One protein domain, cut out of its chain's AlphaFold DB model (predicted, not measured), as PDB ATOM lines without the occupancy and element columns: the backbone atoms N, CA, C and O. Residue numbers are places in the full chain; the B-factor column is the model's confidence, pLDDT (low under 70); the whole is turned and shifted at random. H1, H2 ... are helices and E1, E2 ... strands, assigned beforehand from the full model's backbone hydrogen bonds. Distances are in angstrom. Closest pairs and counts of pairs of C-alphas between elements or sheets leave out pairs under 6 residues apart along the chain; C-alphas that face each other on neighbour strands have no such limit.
ATOM      1  N   GLU A   5      26.251  -0.648  20.047       86.88
ATOM      2  CA  GLU A   5      25.539  -0.526  21.320       86.88
ATOM      3  C   GLU A   5      24.370   0.456  21.176       86.88
ATOM      4  O   GLU A   5      23.229   0.074  21.446       86.88
ATOM      5  N   HIS A   6      24.630   1.673  20.679       85.75
ATOM      6  CA  HIS A   6      23.637   2.743  20.539       85.75
ATOM      7  C   HIS A   6      22.490   2.311  19.629       85.75
ATOM      8  O   HIS A   6      21.322   2.450  19.983       85.75
ATOM      9  N   VAL A   7      22.813   1.712  18.485       83.88
ATOM     10  CA  VAL A   7      21.815   1.235  17.518       83.88
ATOM     11  C   VAL A   7      20.937   0.146  18.131       83.88
ATOM     12  O   VAL A   7      19.714   0.155  17.966       83.88
ATOM     13  N   SER A   8      21.541  -0.776  18.890       89.38
ATOM     14  CA  SER A   8      20.807  -1.856  19.554       89.38
ATOM     15  C   SER A   8      19.758  -1.334  20.539       89.38
ATOM     16  O   SER A   8      18.724  -1.971  20.731       89.38
ATOM     17  N   ILE A   9      19.997  -0.171  21.147       88.38
ATOM     18  CA  ILE A   9      19.076   0.458  22.094       88.38
ATOM     19  C   ILE A   9      17.844   1.005  21.378       88.38
ATOM     20  O   ILE A   9      16.733   0.739  21.829       88.38
ATOM     21  N   PHE A  10      18.014   1.681  20.237       84.06
ATOM     22  CA  PHE A  10      16.882   2.157  19.433       84.06
ATOM     23  C   PHE A  10      16.008   1.004  18.926       84.06
ATOM     24  O   PHE A  10      14.784   1.112  18.915       84.06
ATOM     25  N   ARG A  11      16.612  -0.150  18.616       86.56
ATOM     26  CA  ARG A  11      15.877  -1.364  18.213       86.56
ATOM     27  C   ARG A  11      15.120  -2.048  19.353       86.56
ATOM     28  O   ARG A  11      14.170  -2.777  19.088       86.56
ATOM     29  N   LYS A  12      15.514  -1.828  20.610       89.44
ATOM     30  CA  LYS A  12      14.809  -2.363  21.792       89.44
ATOM     31  C   LYS A  12      13.533  -1.583  22.129       89.44
ATOM     32  O   LYS A  12      12.783  -2.010  23.003       89.44
ATOM     33  N   GLY A  13      13.277  -0.477  21.433       84.44
ATOM     34  CA  GLY A  13      12.055   0.306  21.548       84.44
ATOM     35  C   GLY A  13      12.118   1.447  22.574       84.44
ATOM     36  O   GLY A  13      13.137   1.641  23.246       84.44
ATOM     37  N   PRO A  14      11.016   2.208  22.697       81.12
ATOM     38  CA  PRO A  14      10.903   3.445  23.473       81.12
ATOM     39  C   PRO A  14      11.515   3.429  24.875       81.12
ATOM     40  O   PRO A  14      12.275   4.334  25.221       81.12
ATOM     41  N   ASP A  15      11.207   2.400  25.668       84.31
ATOM     42  CA  ASP A  15      11.610   2.314  27.075       84.31
ATOM     43  C   ASP A  15      13.116   2.109  27.232       84.31
ATOM     44  O   ASP A  15      13.743   2.666  28.136       84.31
ATOM     45  N   ALA A  16      13.723   1.339  26.324       87.62
ATOM     46  CA  ALA A  16      15.163   1.131  26.311       87.62
ATOM     47  C   ALA A  16      15.895   2.422  25.945       87.62
ATOM     48  O   ALA A  16      16.876   2.765  26.605       87.62
ATOM     49  N   VAL A  17      15.385   3.163  24.952       82.19
ATOM     50  CA  VAL A  17      15.915   4.487  24.600       82.19
ATOM     51  C   VAL A  17      15.782   5.421  25.800       82.19
ATOM     52  O   VAL A  17      16.778   6.013  26.197       82.19
ATOM     53  N   LYS A  18      14.611   5.484  26.453       81.06
ATOM     54  CA  LYS A  18      14.375   6.312  27.652       81.06
ATOM     55  C   LYS A  18      15.357   6.012  28.780       81.06
ATOM     56  O   LYS A  18      15.959   6.926  29.341       81.06
ATOM     57  N   LYS A  19      15.558   4.731  29.094       84.44
ATOM     58  CA  LYS A  19      16.515   4.306  30.122       84.44
ATOM     59  C   LYS A  19      17.951   4.658  29.739       84.44
ATOM     60  O   LYS A  19      18.726   5.086  30.589       84.44
ATOM     61  N   TYR A  20      18.301   4.484  28.469       83.19
ATOM     62  CA  TYR A  20      19.619   4.844  27.966       83.19
ATOM     63  C   TYR A  20      19.865   6.353  28.018       83.19
ATOM     64  O   TYR A  20      20.931   6.777  28.452       83.19
ATOM     65  N   MET A  21      18.859   7.157  27.671       74.62
ATOM     66  CA  MET A  21      18.874   8.614  27.806       74.62
ATOM     67  C   MET A  21      19.161   9.060  29.224       74.62
ATOM     68  O   MET A  21      20.076   9.849  29.430       74.62
ATOM     69  N   ALA A  22      18.400   8.534  30.185       72.75
ATOM     70  CA  ALA A  22      18.568   8.883  31.588       72.75
ATOM     71  C   ALA A  22      19.975   8.534  32.104       72.75
ATOM     72  O   ALA A  22      20.471   9.187  33.014       72.75
ATOM     73  N   ALA A  23      20.621   7.517  31.523       78.31
ATOM     74  CA  ALA A  23      21.933   7.050  31.952       78.31
ATOM     75  C   ALA A  23      23.116   7.731  31.240       78.31
ATOM     76  O   ALA A  23      24.134   7.982  31.878       78.31
ATOM     77  N   LYS A  24      23.027   7.963  29.922       76.25
ATOM     78  CA  LYS A  24      24.169   8.385  29.086       76.25
ATOM     79  C   LYS A  24      23.921   9.653  28.255       76.25
ATOM     80  O   LYS A  24      24.873  10.188  27.694       76.25
ATOM     81  N   GLY A  25      22.681  10.142  28.167       71.06
ATOM     82  CA  GLY A  25      22.294  11.196  27.220       71.06
ATOM     83  C   GLY A  25      22.342  10.739  25.750       71.06
ATOM     84  O   GLY A  25      22.791   9.636  25.440       71.06
ATOM     85  N   LEU A  26      21.850  11.578  24.825       68.12
ATOM     86  CA  LEU A  26      21.869  11.311  23.368       68.12
ATOM     87  C   LEU A  26      22.646  12.366  22.568       68.12
ATOM     88  O   LEU A  26      22.459  12.499  21.361       68.12
ATOM     89  N   ARG A  27      23.513  13.139  23.223       69.50
ATOM     90  CA  ARG A  27      24.296  14.157  22.521       69.50
ATOM     91  C   ARG A  27      25.428  13.519  21.739       69.50
ATOM     92  O   ARG A  27      26.124  12.648  22.258       69.50
ATOM     93  N   SER A  28      25.633  13.999  20.518       79.56
ATOM     94  CA  SER A  28      26.788  13.636  19.692       79.56
ATOM     95  C   SER A  28      26.950  12.129  19.466       79.56
ATOM     96  O   SER A  28      28.070  11.644  19.288       79.56
ATOM     97  N   LEU A  29      25.847  11.370  19.478       86.56
ATOM     98  CA  LEU A  29      25.904   9.948  19.164       86.56
ATOM     99  C   LEU A  29      26.330   9.766  17.708       86.56
ATOM    100  O   LEU A  29      25.832  10.453  16.819       86.56
ATOM    101  N   ASP A  30      27.225   8.812  17.463       90.12
ATOM    102  CA  ASP A  30      27.481   8.332  16.109       90.12
ATOM    103  C   ASP A  30      26.477   7.222  15.777       90.12
ATOM    104  O   ASP A  30      26.556   6.110  16.310       90.12
ATOM    105  N   LEU A  31      25.507   7.574  14.938       91.00
ATOM    106  CA  LEU A  31      24.444   6.741  14.382       91.00
ATOM    107  C   LEU A  31      24.517   6.727  12.841       91.00
ATOM    108  O   LEU A  31      23.500   6.514  12.177       91.00
ATOM    109  N   SER A  32      25.705   6.980  12.285       93.94
ATOM    110  CA  SER A  32      25.966   7.026  10.842       93.94
ATOM    111  C   SER A  32      25.942   5.627  10.212       93.94
ATOM    112  O   SER A  32      26.254   4.629  10.868       93.94
ATOM    113  N   ASP A  33      25.599   5.549   8.929       94.75
ATOM    114  CA  ASP A  33      25.538   4.312   8.138       94.75
ATOM    115  C   ASP A  33      24.524   3.275   8.673       94.75
ATOM    116  O   ASP A  33      24.701   2.064   8.513       94.75
ATOM    117  N   GLN A  34      23.461   3.727   9.346       93.69
ATOM    118  CA  GLN A  34      22.467   2.854   9.978       93.69
ATOM    119  C   GLN A  34      21.105   2.888   9.288       93.69
ATOM    120  O   GLN A  34      20.696   3.873   8.680       93.69
ATOM    121  N   ILE A  35      20.364   1.790   9.437       92.12
ATOM    122  CA  ILE A  35      18.988   1.654   8.950       92.12
ATOM    123  C   ILE A  35      18.043   1.685  10.155       92.12
ATOM    124  O   ILE A  35      18.100   0.800  11.018       92.12
ATOM    125  N   PHE A  36      17.176   2.696  10.186       89.19
ATOM    126  CA  PHE A  36      16.202   2.976  11.245       89.19
ATOM    127  C   PHE A  36      14.749   2.741  10.805       89.19
ATOM    128  O   PHE A  36      13.818   3.198  11.466       89.19
ATOM    129  N   ASP A  37      14.544   2.036   9.695       90.25
ATOM    130  CA  ASP A  37      13.222   1.849   9.100       90.25
ATOM    131  C   ASP A  37      12.199   1.259  10.077       90.25
ATOM    132  O   ASP A  37      12.488   0.319  10.823       90.25
ATOM    133  N   GLY A  38      10.988   1.815  10.064       86.44
ATOM    134  CA  GLY A  38       9.870   1.387  10.901       86.44
ATOM    135  C   GLY A  38      10.058   1.642  12.398       86.44
ATOM    136  O   GLY A  38       9.193   1.258  13.189       86.44
ATOM    137  N   LEU A  39      11.158   2.273  12.821       83.44
ATOM    138  CA  LEU A  39      11.337   2.627  14.221       83.44
ATOM    139  C   LEU A  39      10.374   3.738  14.625       83.44
ATOM    140  O   LEU A  39      10.192   4.737  13.929       83.44
ATOM    141  N   ASN A  40       9.791   3.555  15.803       77.50
ATOM    142  CA  ASN A  40       9.005   4.568  16.476       77.50
ATOM    143  C   ASN A  40       9.919   5.275  17.476       77.50
ATOM    144  O   ASN A  40      10.327   4.669  18.472       77.50
ATOM    145  N   PHE A  41      10.268   6.527  17.184       75.12
ATOM    146  CA  PHE A  41      10.970   7.365  18.144       75.12
ATOM    147  C   PHE A  41       9.908   8.091  18.966       75.12
ATOM    148  O   PHE A  41       9.140   8.874  18.407       75.12
ATOM    149  N   PRO A  42       9.863   7.869  20.287       69.94
ATOM    150  CA  PRO A  42       8.964   8.606  21.157       69.94
ATOM    151  C   PRO A  42       9.096  10.111  20.947       69.94
ATOM    152  O   PRO A  42      10.197  10.653  20.815       69.94
ATOM    153  N   SER A  43       7.951  10.783  20.926       69.75
ATOM    154  CA  SER A  43       7.881  12.237  20.852       69.75
ATOM    155  C   SER A  43       8.635  12.880  22.018       69.75
ATOM    156  O   SER A  43       8.525  12.415  23.152       69.75
ATOM    157  N   GLY A  44       9.332  13.985  21.748       66.88
ATOM    158  CA  GLY A  44      10.000  14.792  22.777       66.88
ATOM    159  C   GLY A  44      11.487  14.492  22.965       66.88
ATOM    160  O   GLY A  44      12.133  15.135  23.789       66.88
ATOM    161  N   TYR A  45      12.061  13.566  22.196       73.56
ATOM    162  CA  TYR A  45      13.500  13.326  22.237       73.56
ATOM    163  C   TYR A  45      14.291  14.369  21.458       73.56
ATOM    164  O   TYR A  45      13.997  14.670  20.298       73.56
ATOM    165  N   VAL A  46      15.325  14.883  22.126       73.56
ATOM    166  CA  VAL A  46      16.258  15.870  21.598       73.56
ATOM    167  C   VAL A  46      17.605  15.187  21.342       73.56
ATOM    168  O   VAL A  46      18.274  14.732  22.268       73.56
ATOM    169  N   LEU A  47      17.986  15.086  20.070       77.25
ATOM    170  CA  LEU A  47      19.188  14.406  19.578       77.25
ATOM    171  C   LEU A  47      20.253  15.413  19.125       77.25
ATOM    172  O   LEU A  47      20.676  15.411  17.965       77.25
ATOM    173  N   VAL A  48      20.683  16.291  20.032       78.31
ATOM    174  CA  VAL A  48      21.601  17.392  19.692       78.31
ATOM    175  C   VAL A  48      22.941  16.873  19.178       78.31
ATOM    176  O   VAL A  48      23.586  16.048  19.828       78.31
ATOM    177  N   GLY A  49      23.374  17.358  18.012       79.12
ATOM    178  CA  GLY A  49      24.689  17.029  17.447       79.12
ATOM    179  C   GLY A  49      24.848  15.572  17.000       79.12
ATOM    180  O   GLY A  49      25.962  15.132  16.713       79.12
ATOM    181  N   THR A  50      23.763  14.793  16.975       87.31
ATOM    182  CA  THR A  50      23.813  13.379  16.584       87.31
ATOM    183  C   THR A  50      24.210  13.247  15.117       87.31
ATOM    184  O   THR A  50      23.711  13.972  14.251       87.31
ATOM    185  N   LYS A  51      25.119  12.315  14.828       91.88
ATOM    186  CA  LYS A  51      25.554  12.006  13.468       91.88
ATOM    187  C   LYS A  51      24.685  10.898  12.909       91.88
ATOM    188  O   LYS A  51      24.683   9.793  13.433       91.88
ATOM    189  N   PHE A  52      23.971  11.210  11.845       91.81
ATOM    190  CA  PHE A  52      23.134  10.293  11.089       91.81
ATOM    191  C   PHE A  52      23.627  10.133   9.654       91.81
ATOM    192  O   PHE A  52      22.890   9.640   8.818       91.81
ATOM    193  N   GLU A  53      24.850  10.557   9.349       94.06
ATOM    194  CA  GLU A  53      25.371  10.574   7.986       94.06
ATOM    195  C   GLU A  53      25.195   9.214   7.291       94.06
ATOM    196  O   GLU A  53      25.449   8.168   7.885       94.06
ATOM    197  N   ASN A  54      24.717   9.229   6.044       95.25
ATOM    198  CA  ASN A  54      24.390   8.041   5.241       95.25
ATOM    199  C   ASN A  54      23.325   7.096   5.845       95.25
ATOM    200  O   ASN A  54      23.189   5.956   5.393       95.25
ATOM    201  N   SER A  55      22.568   7.522   6.859       94.00
ATOM    202  CA  SER A  55      21.537   6.683   7.477       94.00
ATOM    203  C   SER A  55      20.202   6.744   6.733       94.00
ATOM    204  O   SER A  55      19.885   7.694   6.015       94.00
ATOM    205  N   ARG A  56      19.383   5.705   6.915       93.50
ATOM    206  CA  ARG A  56      18.052   5.590   6.308       93.50
ATOM    207  C   ARG A  56      16.958   5.584   7.366       93.50
ATOM    208  O   ARG A  56      17.020   4.813   8.321       93.50
ATOM    209  N   PHE A  57      15.942   6.404   7.136       90.62
ATOM    210  CA  PHE A  57      14.720   6.497   7.919       90.62
ATOM    211  C   PHE A  57      13.530   6.324   6.987       90.62
ATOM    212  O   PHE A  57      13.069   7.289   6.377       90.62
ATOM    213  N   GLN A  58      13.046   5.095   6.850       89.75
ATOM    214  CA  GLN A  58      11.833   4.819   6.095       89.75
ATOM    215  C   GLN A  58      10.672   4.431   7.014       89.75
ATOM    216  O   GLN A  58      10.818   3.562   7.868       89.75
ATOM    217  N   ASP A  59       9.501   5.032   6.797       84.88
ATOM    218  CA  ASP A  59       8.252   4.692   7.497       84.88
ATOM    219  C   ASP A  59       8.364   4.808   9.027       84.88
ATOM    220  O   ASP A  59       7.677   4.119   9.785       84.88
ATOM    221  N   CYS A  60       9.243   5.691   9.492       78.62
ATOM    222  CA  CYS A  60       9.420   5.953  10.907       78.62
ATOM    223  C   CYS A  60       8.331   6.915  11.404       78.62
ATOM    224  O   CYS A  60       8.048   7.934  10.768       78.62
ATOM    225  N   ASP A  61       7.743   6.612  12.562       70.62
ATOM    226  CA  ASP A  61       6.903   7.567  13.286       70.62
ATOM    227  C   ASP A  61       7.826   8.378  14.187       70.62
ATOM    228  O   ASP A  61       8.335   7.895  15.202       70.62
ATOM    229  N   ILE A  62       8.177   9.564  13.710       65.25
ATOM    230  CA  ILE A  62       9.246  10.358  14.280       65.25
ATOM    231  C   ILE A  62       8.731  11.777  14.440       65.25
ATOM    232  O   ILE A  62       8.418  12.446  13.461       65.25
ATOM    233  N   SER A  63       8.715  12.241  15.684       70.56
ATOM    234  CA  SER A  63       8.810  13.661  16.017       70.56
ATOM    235  C   SER A  63      10.181  13.907  16.633       70.56
ATOM    236  O   SER A  63      10.317  13.975  17.853       70.56
ATOM    237  N   LEU A  64      11.215  13.929  15.787       69.81
ATOM    238  CA  LEU A  64      12.598  14.089  16.230       69.81
ATOM    239  C   LEU A  64      12.939  15.572  16.282       69.81
ATOM    240  O   LEU A  64      12.790  16.286  15.288       69.81
ATOM    241  N   HIS A  65      13.431  15.998  17.443       76.75
ATOM    242  CA  HIS A  65      14.092  17.278  17.595       76.75
ATOM    243  C   HIS A  65      15.598  17.045  17.454       76.75
ATOM    244  O   HIS A  65      16.228  16.436  18.315       76.75
ATOM    245  N   VAL A  66      16.169  17.461  16.328       73.56
ATOM    246  CA  VAL A  66      17.552  17.129  15.932       73.56
ATOM    247  C   VAL A  66      18.377  18.396  15.676       73.56
ATOM    248  O   VAL A  66      18.839  18.609  14.554       73.56
ATOM    249  N   PRO A  67      18.543  19.279  16.677       75.25
ATOM    250  CA  PRO A  67      19.333  20.481  16.477       75.25
ATOM    251  C   PRO A  67      20.801  20.100  16.267       75.25
ATOM    252  O   PRO A  67      21.304  19.158  16.890       75.25
ATOM    253  N   ASN A  68      21.485  20.789  15.353       79.12
ATOM    254  CA  ASN A  68      22.877  20.494  14.986       79.12
ATOM    255  C   ASN A  68      23.154  19.066  14.482       79.12
ATOM    256  O   ASN A  68      24.304  18.626  14.470       79.12
ATOM    257  N   ALA A  69      22.134  18.294  14.097       87.62
ATOM    258  CA  ALA A  69      22.372  16.939  13.618       87.62
ATOM    259  C   ALA A  69      23.030  16.937  12.233       87.62
ATOM    260  O   ALA A  69      22.684  17.727  11.351       87.62
ATOM    261  N   ASN A  70      23.950  15.995  12.024       90.94
ATOM    262  CA  ASN A  70      24.510  15.736  10.702       90.94
ATOM    263  C   ASN A  70      23.634  14.700   9.990       90.94
ATOM    264  O   ASN A  70      23.710  13.517  10.306       90.94
ATOM    265  N   LEU A  71      22.809  15.154   9.047       92.06
ATOM    266  CA  LEU A  71      21.921  14.344   8.209       92.06
ATOM    267  C   LEU A  71      22.447  14.244   6.761       92.06
ATOM    268  O   LEU A  71      21.669  14.005   5.833       92.06
ATOM    269  N   ARG A  72      23.754  14.453   6.542       94.31
ATOM    270  CA  ARG A  72      24.363  14.391   5.209       94.31
ATOM    271  C   ARG A  72      24.104  13.026   4.566       94.31
ATOM    272  O   ARG A  72      24.277  11.992   5.207       94.31
ATOM    273  N   ASN A  73      23.697  13.026   3.297       95.38
ATOM    274  CA  ASN A  73      23.364  11.819   2.524       95.38
ATOM    275  C   ASN A  73      22.316  10.894   3.180       95.38
ATOM    276  O   ASN A  73      22.234   9.715   2.833       95.38
ATOM    277  N   CYS A  74      21.522  11.388   4.135       93.31
ATOM    278  CA  CYS A  74      20.439  10.603   4.713       93.31
ATOM    279  C   CYS A  74      19.333  10.350   3.697       93.31
ATOM    280  O   CYS A  74      19.022  11.214   2.881       93.31
ATOM    281  N   VAL A  75      18.643   9.224   3.841       93.19
ATOM    282  CA  VAL A  75      17.364   8.990   3.165       93.19
ATOM    283  C   VAL A  75      16.246   9.131   4.190       93.19
ATOM    284  O   VAL A  75      16.127   8.309   5.098       93.19
ATOM    285  N   LEU A  76      15.431  10.172   4.046       90.88
ATOM    286  CA  LEU A  76      14.314  10.502   4.928       90.88
ATOM    287  C   LEU A  76      13.008  10.285   4.164       90.88
ATOM    288  O   LEU A  76      12.673  11.059   3.267       90.88
ATOM    289  N   ARG A  77      12.272   9.221   4.499       89.81
ATOM    290  CA  ARG A  77      11.056   8.822   3.787       89.81
ATOM    291  C   ARG A  77       9.895   8.515   4.725       89.81
ATOM    292  O   ARG A  77       9.982   7.606   5.547       89.81
ATOM    293  N   GLY A  78       8.761   9.180   4.505       82.19
ATOM    294  CA  GLY A  78       7.470   8.756   5.048       82.19
ATOM    295  C   GLY A  78       6.594   9.891   5.577       82.19
ATOM    296  O   GLY A  78       7.055  10.794   6.264       82.19
ATOM    297  N   ARG A  79       5.280   9.770   5.353       65.75
ATOM    298  CA  ARG A  79       4.275  10.805   5.682       65.75
ATOM    299  C   ARG A  79       4.116  11.127   7.168       65.75
ATOM    300  O   ARG A  79       3.478  12.116   7.510       65.75
ATOM    301  N   LYS A  80       4.622  10.268   8.055       68.56
ATOM    302  CA  LYS A  80       4.563  10.458   9.515       68.56
ATOM    303  C   LYS A  80       5.855  11.021  10.100       68.56
ATOM    304  O   LYS A  80       5.910  11.295  11.296       68.56
ATOM    305  N   LEU A  81       6.881  11.196   9.273       64.25
ATOM    306  CA  LEU A  81       8.161  11.734   9.689       64.25
ATOM    307  C   LEU A  81       8.023  13.256   9.840       64.25
ATOM    308  O   LEU A  81       8.192  14.013   8.888       64.25
ATOM    309  N   LYS A  82       7.677  13.697  11.052       67.75
ATOM    310  CA  LYS A  82       7.648  15.105  11.454       67.75
ATOM    311  C   LYS A  82       9.013  15.470  12.008       67.75
ATOM    312  O   LYS A  82       9.302  15.271  13.186       67.75
ATOM    313  N   ILE A  83       9.887  16.000  11.166       65.50
ATOM    314  CA  ILE A  83      11.197  16.433  11.649       65.50
ATOM    315  C   ILE A  83      11.084  17.880  12.092       65.50
ATOM    316  O   ILE A  83      10.947  18.791  11.275       65.50
ATOM    317  N   ARG A  84      11.192  18.100  13.402       67.62
ATOM    318  CA  ARG A  84      11.467  19.430  13.926       67.62
ATOM    319  C   ARG A  84      12.981  19.596  13.963       67.62
ATOM    320  O   ARG A  84      13.640  19.372  14.974       67.62
ATOM    321  N   MET A  85      13.543  19.924  12.810       66.56
ATOM    322  CA  MET A  85      14.900  20.457  12.757       66.56
ATOM    323  C   MET A  85      14.837  21.837  13.401       66.56
ATOM    324  O   MET A  85      13.899  22.558  13.108       66.56
ATOM    325  N   VAL A  86      15.759  22.173  14.294       52.50
ATOM    326  CA  VAL A  86      15.909  23.532  14.832       52.50
ATOM    327  C   VAL A  86      17.385  23.847  14.738       52.50
ATOM    328  O   VAL A  86      18.166  23.158  15.376       52.50
ATOM    329  N   GLY A  87      17.760  24.831  13.920       57.31
ATOM    330  CA  GLY A  87      19.125  25.360  13.842       57.31
ATOM    331  C   GLY A  87      20.197  24.385  13.321       57.31
ATOM    332  O   GLY A  87      20.409  23.296  13.851       57.31
ATOM    333  N   ASN A  88      20.917  24.802  12.272       74.06
ATOM    334  CA  ASN A  88      22.228  24.257  11.873       74.06
ATOM    335  C   ASN A  88      22.326  22.750  11.540       74.06
ATOM    336  O   ASN A  88      23.428  22.219  11.403       74.06
ATOM    337  N   ALA A  89      21.210  22.046  11.333       84.94
ATOM    338  CA  ALA A  89      21.254  20.681  10.808       84.94
ATOM    339  C   ALA A  89      21.903  20.642   9.407       84.94
ATOM    340  O   ALA A  89      21.595  21.466   8.540       84.94
ATOM    341  N   ILE A  90      22.784  19.671   9.161       89.81
ATOM    342  CA  ILE A  90      23.463  19.507   7.867       89.81
ATOM    343  C   ILE A  90      22.630  18.559   7.002       89.81
ATOM    344  O   ILE A  90      22.559  17.374   7.306       89.81
ATOM    345  N   LEU A  91      22.016  19.069   5.929       92.62
ATOM    346  CA  LEU A  91      21.166  18.303   4.994       92.62
ATOM    347  C   LEU A  91      21.812  18.063   3.620       92.62
ATOM    348  O   LEU A  91      21.143  17.641   2.678       92.62
ATOM    349  N   GLU A  92      23.108  18.333   3.495       95.19
ATOM    350  CA  GLU A  92      23.832  18.198   2.234       95.19
ATOM    351  C   GLU A  92      23.673  16.783   1.656       95.19
ATOM    352  O   GLU A  92      23.934  15.785   2.326       95.19
ATOM    353  N   GLY A  93      23.193  16.679   0.419       95.12
ATOM    354  CA  GLY A  93      22.994  15.394  -0.251       95.12
ATOM    355  C   GLY A  93      21.857  14.530   0.312       95.12
ATOM    356  O   GLY A  93      21.646  13.429  -0.194       95.12
ATOM    357  N   ALA A  94      21.113  14.998   1.320       94.31
ATOM    358  CA  ALA A  94      19.989  14.253   1.877       94.31
ATOM    359  C   ALA A  94      18.869  14.086   0.840       94.31
ATOM    360  O   ALA A  94      18.591  14.987   0.046       94.31
ATOM    361  N   GLU A  95      18.204  12.938   0.856       94.19
ATOM    362  CA  GLU A  95      17.062  12.640   0.004       94.19
ATOM    363  C   GLU A  95      15.772  12.657   0.832       94.19
ATOM    364  O   GLU A  95      15.627  11.898   1.792       94.19
ATOM    365  N   LEU A  96      14.841  13.535   0.460       92.75
ATOM    366  CA  LEU A  96      13.595  13.795   1.171       92.75
ATOM    367  C   LEU A  96      12.406  13.257   0.360       92.75
ATOM    368  O   LEU A  96      12.167  13.684  -0.772       92.75
ATOM    369  N   TYR A  97      11.636  12.334   0.935       92.31
ATOM    370  CA  TYR A  97      10.498  11.698   0.269       92.31
ATOM    371  C   TYR A  97       9.254  11.691   1.156       92.31
ATOM    372  O   TYR A  97       9.274  11.176   2.274       92.31
ATOM    373  N   ASP A  98       8.143  12.190   0.617       90.12
ATOM    374  CA  ASP A  98       6.826  12.154   1.256       90.12
ATOM    375  C   ASP A  98       6.825  12.790   2.665       90.12
ATOM    376  O   ASP A  98       6.187  12.260   3.574       90.12
ATOM    377  N   LEU A  99       7.567  13.891   2.864       88.12
ATOM    378  CA  LEU A  99       7.717  14.564   4.163       88.12
ATOM    379  C   LEU A  99       6.798  15.776   4.308       88.12
ATOM    380  O   LEU A  99       6.571  16.513   3.351       88.12
ATOM    381  N   ASP A 100       6.353  16.030   5.538       87.00
ATOM    382  CA  ASP A 100       5.700  17.280   5.922       87.00
ATOM    383  C   ASP A 100       6.655  18.123   6.778       87.00
ATOM    384  O   ASP A 100       6.905  17.820   7.947       87.00
ATOM    385  N   LEU A 101       7.206  19.172   6.163       86.19
ATOM    386  CA  LEU A 101       8.098  20.156   6.776       86.19
ATOM    387  C   LEU A 101       7.402  21.515   6.971       86.19
ATOM    388  O   LEU A 101       8.067  22.530   7.179       86.19
ATOM    389  N   THR A 102       6.066  21.568   6.903       86.62
ATOM    390  CA  THR A 102       5.305  22.823   7.063       86.62
ATOM    391  C   THR A 102       5.447  23.425   8.462       86.62
ATOM    392  O   THR A 102       5.433  24.644   8.615       86.62
ATOM    393  N   ILE A 103       5.634  22.570   9.472       76.81
ATOM    394  CA  ILE A 103       5.798  22.929  10.891       76.81
ATOM    395  C   ILE A 103       7.263  22.921  11.359       76.81
ATOM    396  O   ILE A 103       7.530  22.980  12.561       76.81
ATOM    397  N   THR A 104       8.214  22.758  10.437       76.94
ATOM    398  CA  THR A 104       9.641  22.745  10.768       76.94
ATOM    399  C   THR A 104      10.139  24.180  10.920       76.94
ATOM    400  O   THR A 104      10.085  24.970   9.977       76.94
ATOM    401  N   ASP A 105      10.640  24.510  12.109       74.31
ATOM    402  CA  ASP A 105      11.132  25.844  12.452       74.31
ATOM    403  C   ASP A 105      12.640  25.961  12.162       74.31
ATOM    404  O   ASP A 105      13.405  25.050  12.434       74.31
ATOM    405  N   GLY A 106      13.124  27.084  11.630       76.44
ATOM    406  CA  GLY A 106      14.573  27.315  11.480       76.44
ATOM    407  C   GLY A 106      15.268  26.552  10.341       76.44
ATOM    408  O   GLY A 106      16.497  26.549  10.275       76.44
ATOM    409  N   LEU A 107      14.508  25.944   9.428       86.44
ATOM    410  CA  LEU A 107      15.032  25.436   8.163       86.44
ATOM    411  C   LEU A 107      15.250  26.604   7.188       86.44
ATOM    412  O   LEU A 107      14.353  27.416   6.966       86.44
ATOM    413  N   SER A 108      16.444  26.704   6.614       89.88
ATOM    414  CA  SER A 108      16.812  27.748   5.651       89.88
ATOM    415  C   SER A 108      16.672  27.275   4.206       89.88
ATOM    416  O   SER A 108      16.774  26.082   3.908       89.88
ATOM    417  N   GLN A 109      16.527  28.226   3.278       93.19
ATOM    418  CA  GLN A 109      16.502  27.913   1.849       93.19
ATOM    419  C   GLN A 109      17.804  27.239   1.388       93.19
ATOM    420  O   GLN A 109      17.752  26.282   0.629       93.19
ATOM    421  N   GLN A 110      18.959  27.663   1.912       92.06
ATOM    422  CA  GLN A 110      20.251  27.051   1.591       92.06
ATOM    423  C   GLN A 110      20.298  25.561   1.963       92.06
ATOM    424  O   GLN A 110      20.867  24.758   1.228       92.06
ATOM    425  N   GLN A 111      19.699  25.176   3.093       92.06
ATOM    426  CA  GLN A 111      19.630  23.772   3.490       92.06
ATOM    427  C   GLN A 111      18.750  22.971   2.529       92.06
ATOM    428  O   GLN A 111      19.168  21.897   2.106       92.06
ATOM    429  N   ILE A 112      17.590  23.505   2.131       93.56
ATOM    430  CA  ILE A 112      16.735  22.888   1.106       93.56
ATOM    431  C   ILE A 112      17.491  22.742  -0.219       93.56
ATOM    432  O   ILE A 112      17.535  21.646  -0.773       93.56
ATOM    433  N   ASP A 113      18.164  23.797  -0.672       94.56
ATOM    434  CA  ASP A 113      18.944  23.800  -1.913       94.56
ATOM    435  C   ASP A 113      20.142  22.832  -1.865       94.56
ATOM    436  O   ASP A 113      20.635  22.403  -2.904       94.56
ATOM    437  N   SER A 114      20.607  22.444  -0.672       94.62
ATOM    438  CA  SER A 114      21.688  21.462  -0.502       94.62
ATOM    439  C   SER A 114      21.226  20.001  -0.532       94.62
ATOM    440  O   SER A 114      22.058  19.096  -0.638       94.62
ATOM    441  N   THR A 115      19.919  19.747  -0.429       94.69
ATOM    442  CA  THR A 115      19.363  18.386  -0.503       94.69
ATOM    443  C   THR A 115      19.475  17.841  -1.921       94.69
ATOM    444  O   THR A 115      19.497  18.594  -2.886       94.69
ATOM    445  N   LYS A 116      19.511  16.521  -2.084       92.38
ATOM    446  CA  LYS A 116      19.625  15.884  -3.400       92.38
ATOM    447  C   LYS A 116      18.275  15.701  -4.092       92.38
ATOM    448  O   LYS A 116      18.189  15.859  -5.306       92.38
ATOM    449  N   VAL A 117      17.236  15.347  -3.336       88.38
ATOM    450  CA  VAL A 117      15.902  15.013  -3.859       88.38
ATOM    451  C   VAL A 117      14.831  15.513  -2.894       88.38
ATOM    452  O   VAL A 117      14.995  15.367  -1.685       88.38
ATOM    453  N   GLY A 118      13.728  16.038  -3.428       83.62
ATOM    454  CA  GLY A 118      12.512  16.338  -2.673       83.62
ATOM    455  C   GLY A 118      11.267  15.925  -3.446       83.62
ATOM    456  O   GLY A 118      10.742  16.686  -4.254       83.62
ATOM    457  N   VAL A 119      10.783  14.709  -3.202       90.38
ATOM    458  CA  VAL A 119       9.571  14.170  -3.843       90.38
ATOM    459  C   VAL A 119       8.423  14.227  -2.848       90.38
ATOM    460  O   VAL A 119       8.523  13.660  -1.763       90.38
ATOM    461  N   ASN A 120       7.322  14.887  -3.218       90.25
ATOM    462  CA  ASN A 120       6.138  15.065  -2.362       90.25
ATOM    463  C   ASN A 120       6.457  15.685  -0.988       90.25
ATOM    464  O   ASN A 120       5.824  15.349   0.010       90.25
TER     465      ASN A 120
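AT A GLANCE: This is residues 5 to 120 of the 352 residues of an uncharacterized protein of Pacificibacter marinus (UniProt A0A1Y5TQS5). With little regular structure, the chain winds in stacked turns, a short solenoid with parallel sheet E1 E3 E5 E6 on one side, parallel pair E2 E4 on another, and helical hairpin H1 H2 capping one end. The printed part has 116 residues, 45 in three named helices and six strands, mixed, in order H1 H2 E1 E2 E3 E4 E5 H3 E6. It is compact: radius of gyration of the C-alphas 13.1 A, spans 38 by 25 by 24 A.

HOW THE PARTS SIT: Start at E1, residues 56 to 58, E3, 75 to 77, E5, 95 to 97, and E6, 117 to 119: N 57 and O 75, N 76 and O 95, and N 96 and O 117 are each 2.8 A apart, within hydrogen-bond range. Between E2, residues 61 to 65, and E4, 81 to 84, N 82 and O 62 are 2.8 A apart. E5, H3, residues 109 to 114, and E6 form a strand-helix-strand unit, parallel neighbour strands with a helix between, its crossover right-handed. H1, residues 5 to 11, touches H2, 14 to 24, at a shallow tilt of 26 degrees, opposite ways; their closest C-alphas, Ile 9 and Val 17, are 5.7 A apart. In H1, H2 and H3 every O i to N i+4 pair is within range.

IN THESE COORDINATES: Find C-alpha 5 at (25.539, -0.526, 21.320), where H1 begins. H2 runs 15.2 A and E2 12.8 A, first to last C-alpha. E6 ends at C-alpha 119, (9.571, 14.170, -3.843).

THE WHOLE: The C-alphas farthest apart, of Ala 23 and Asn 120, are 38.6 A apart. The printed part has no cut; links H2 to E1 and E5 to H3 are long. Look for pLDDT under 70 at, among others, residues 79 to 87.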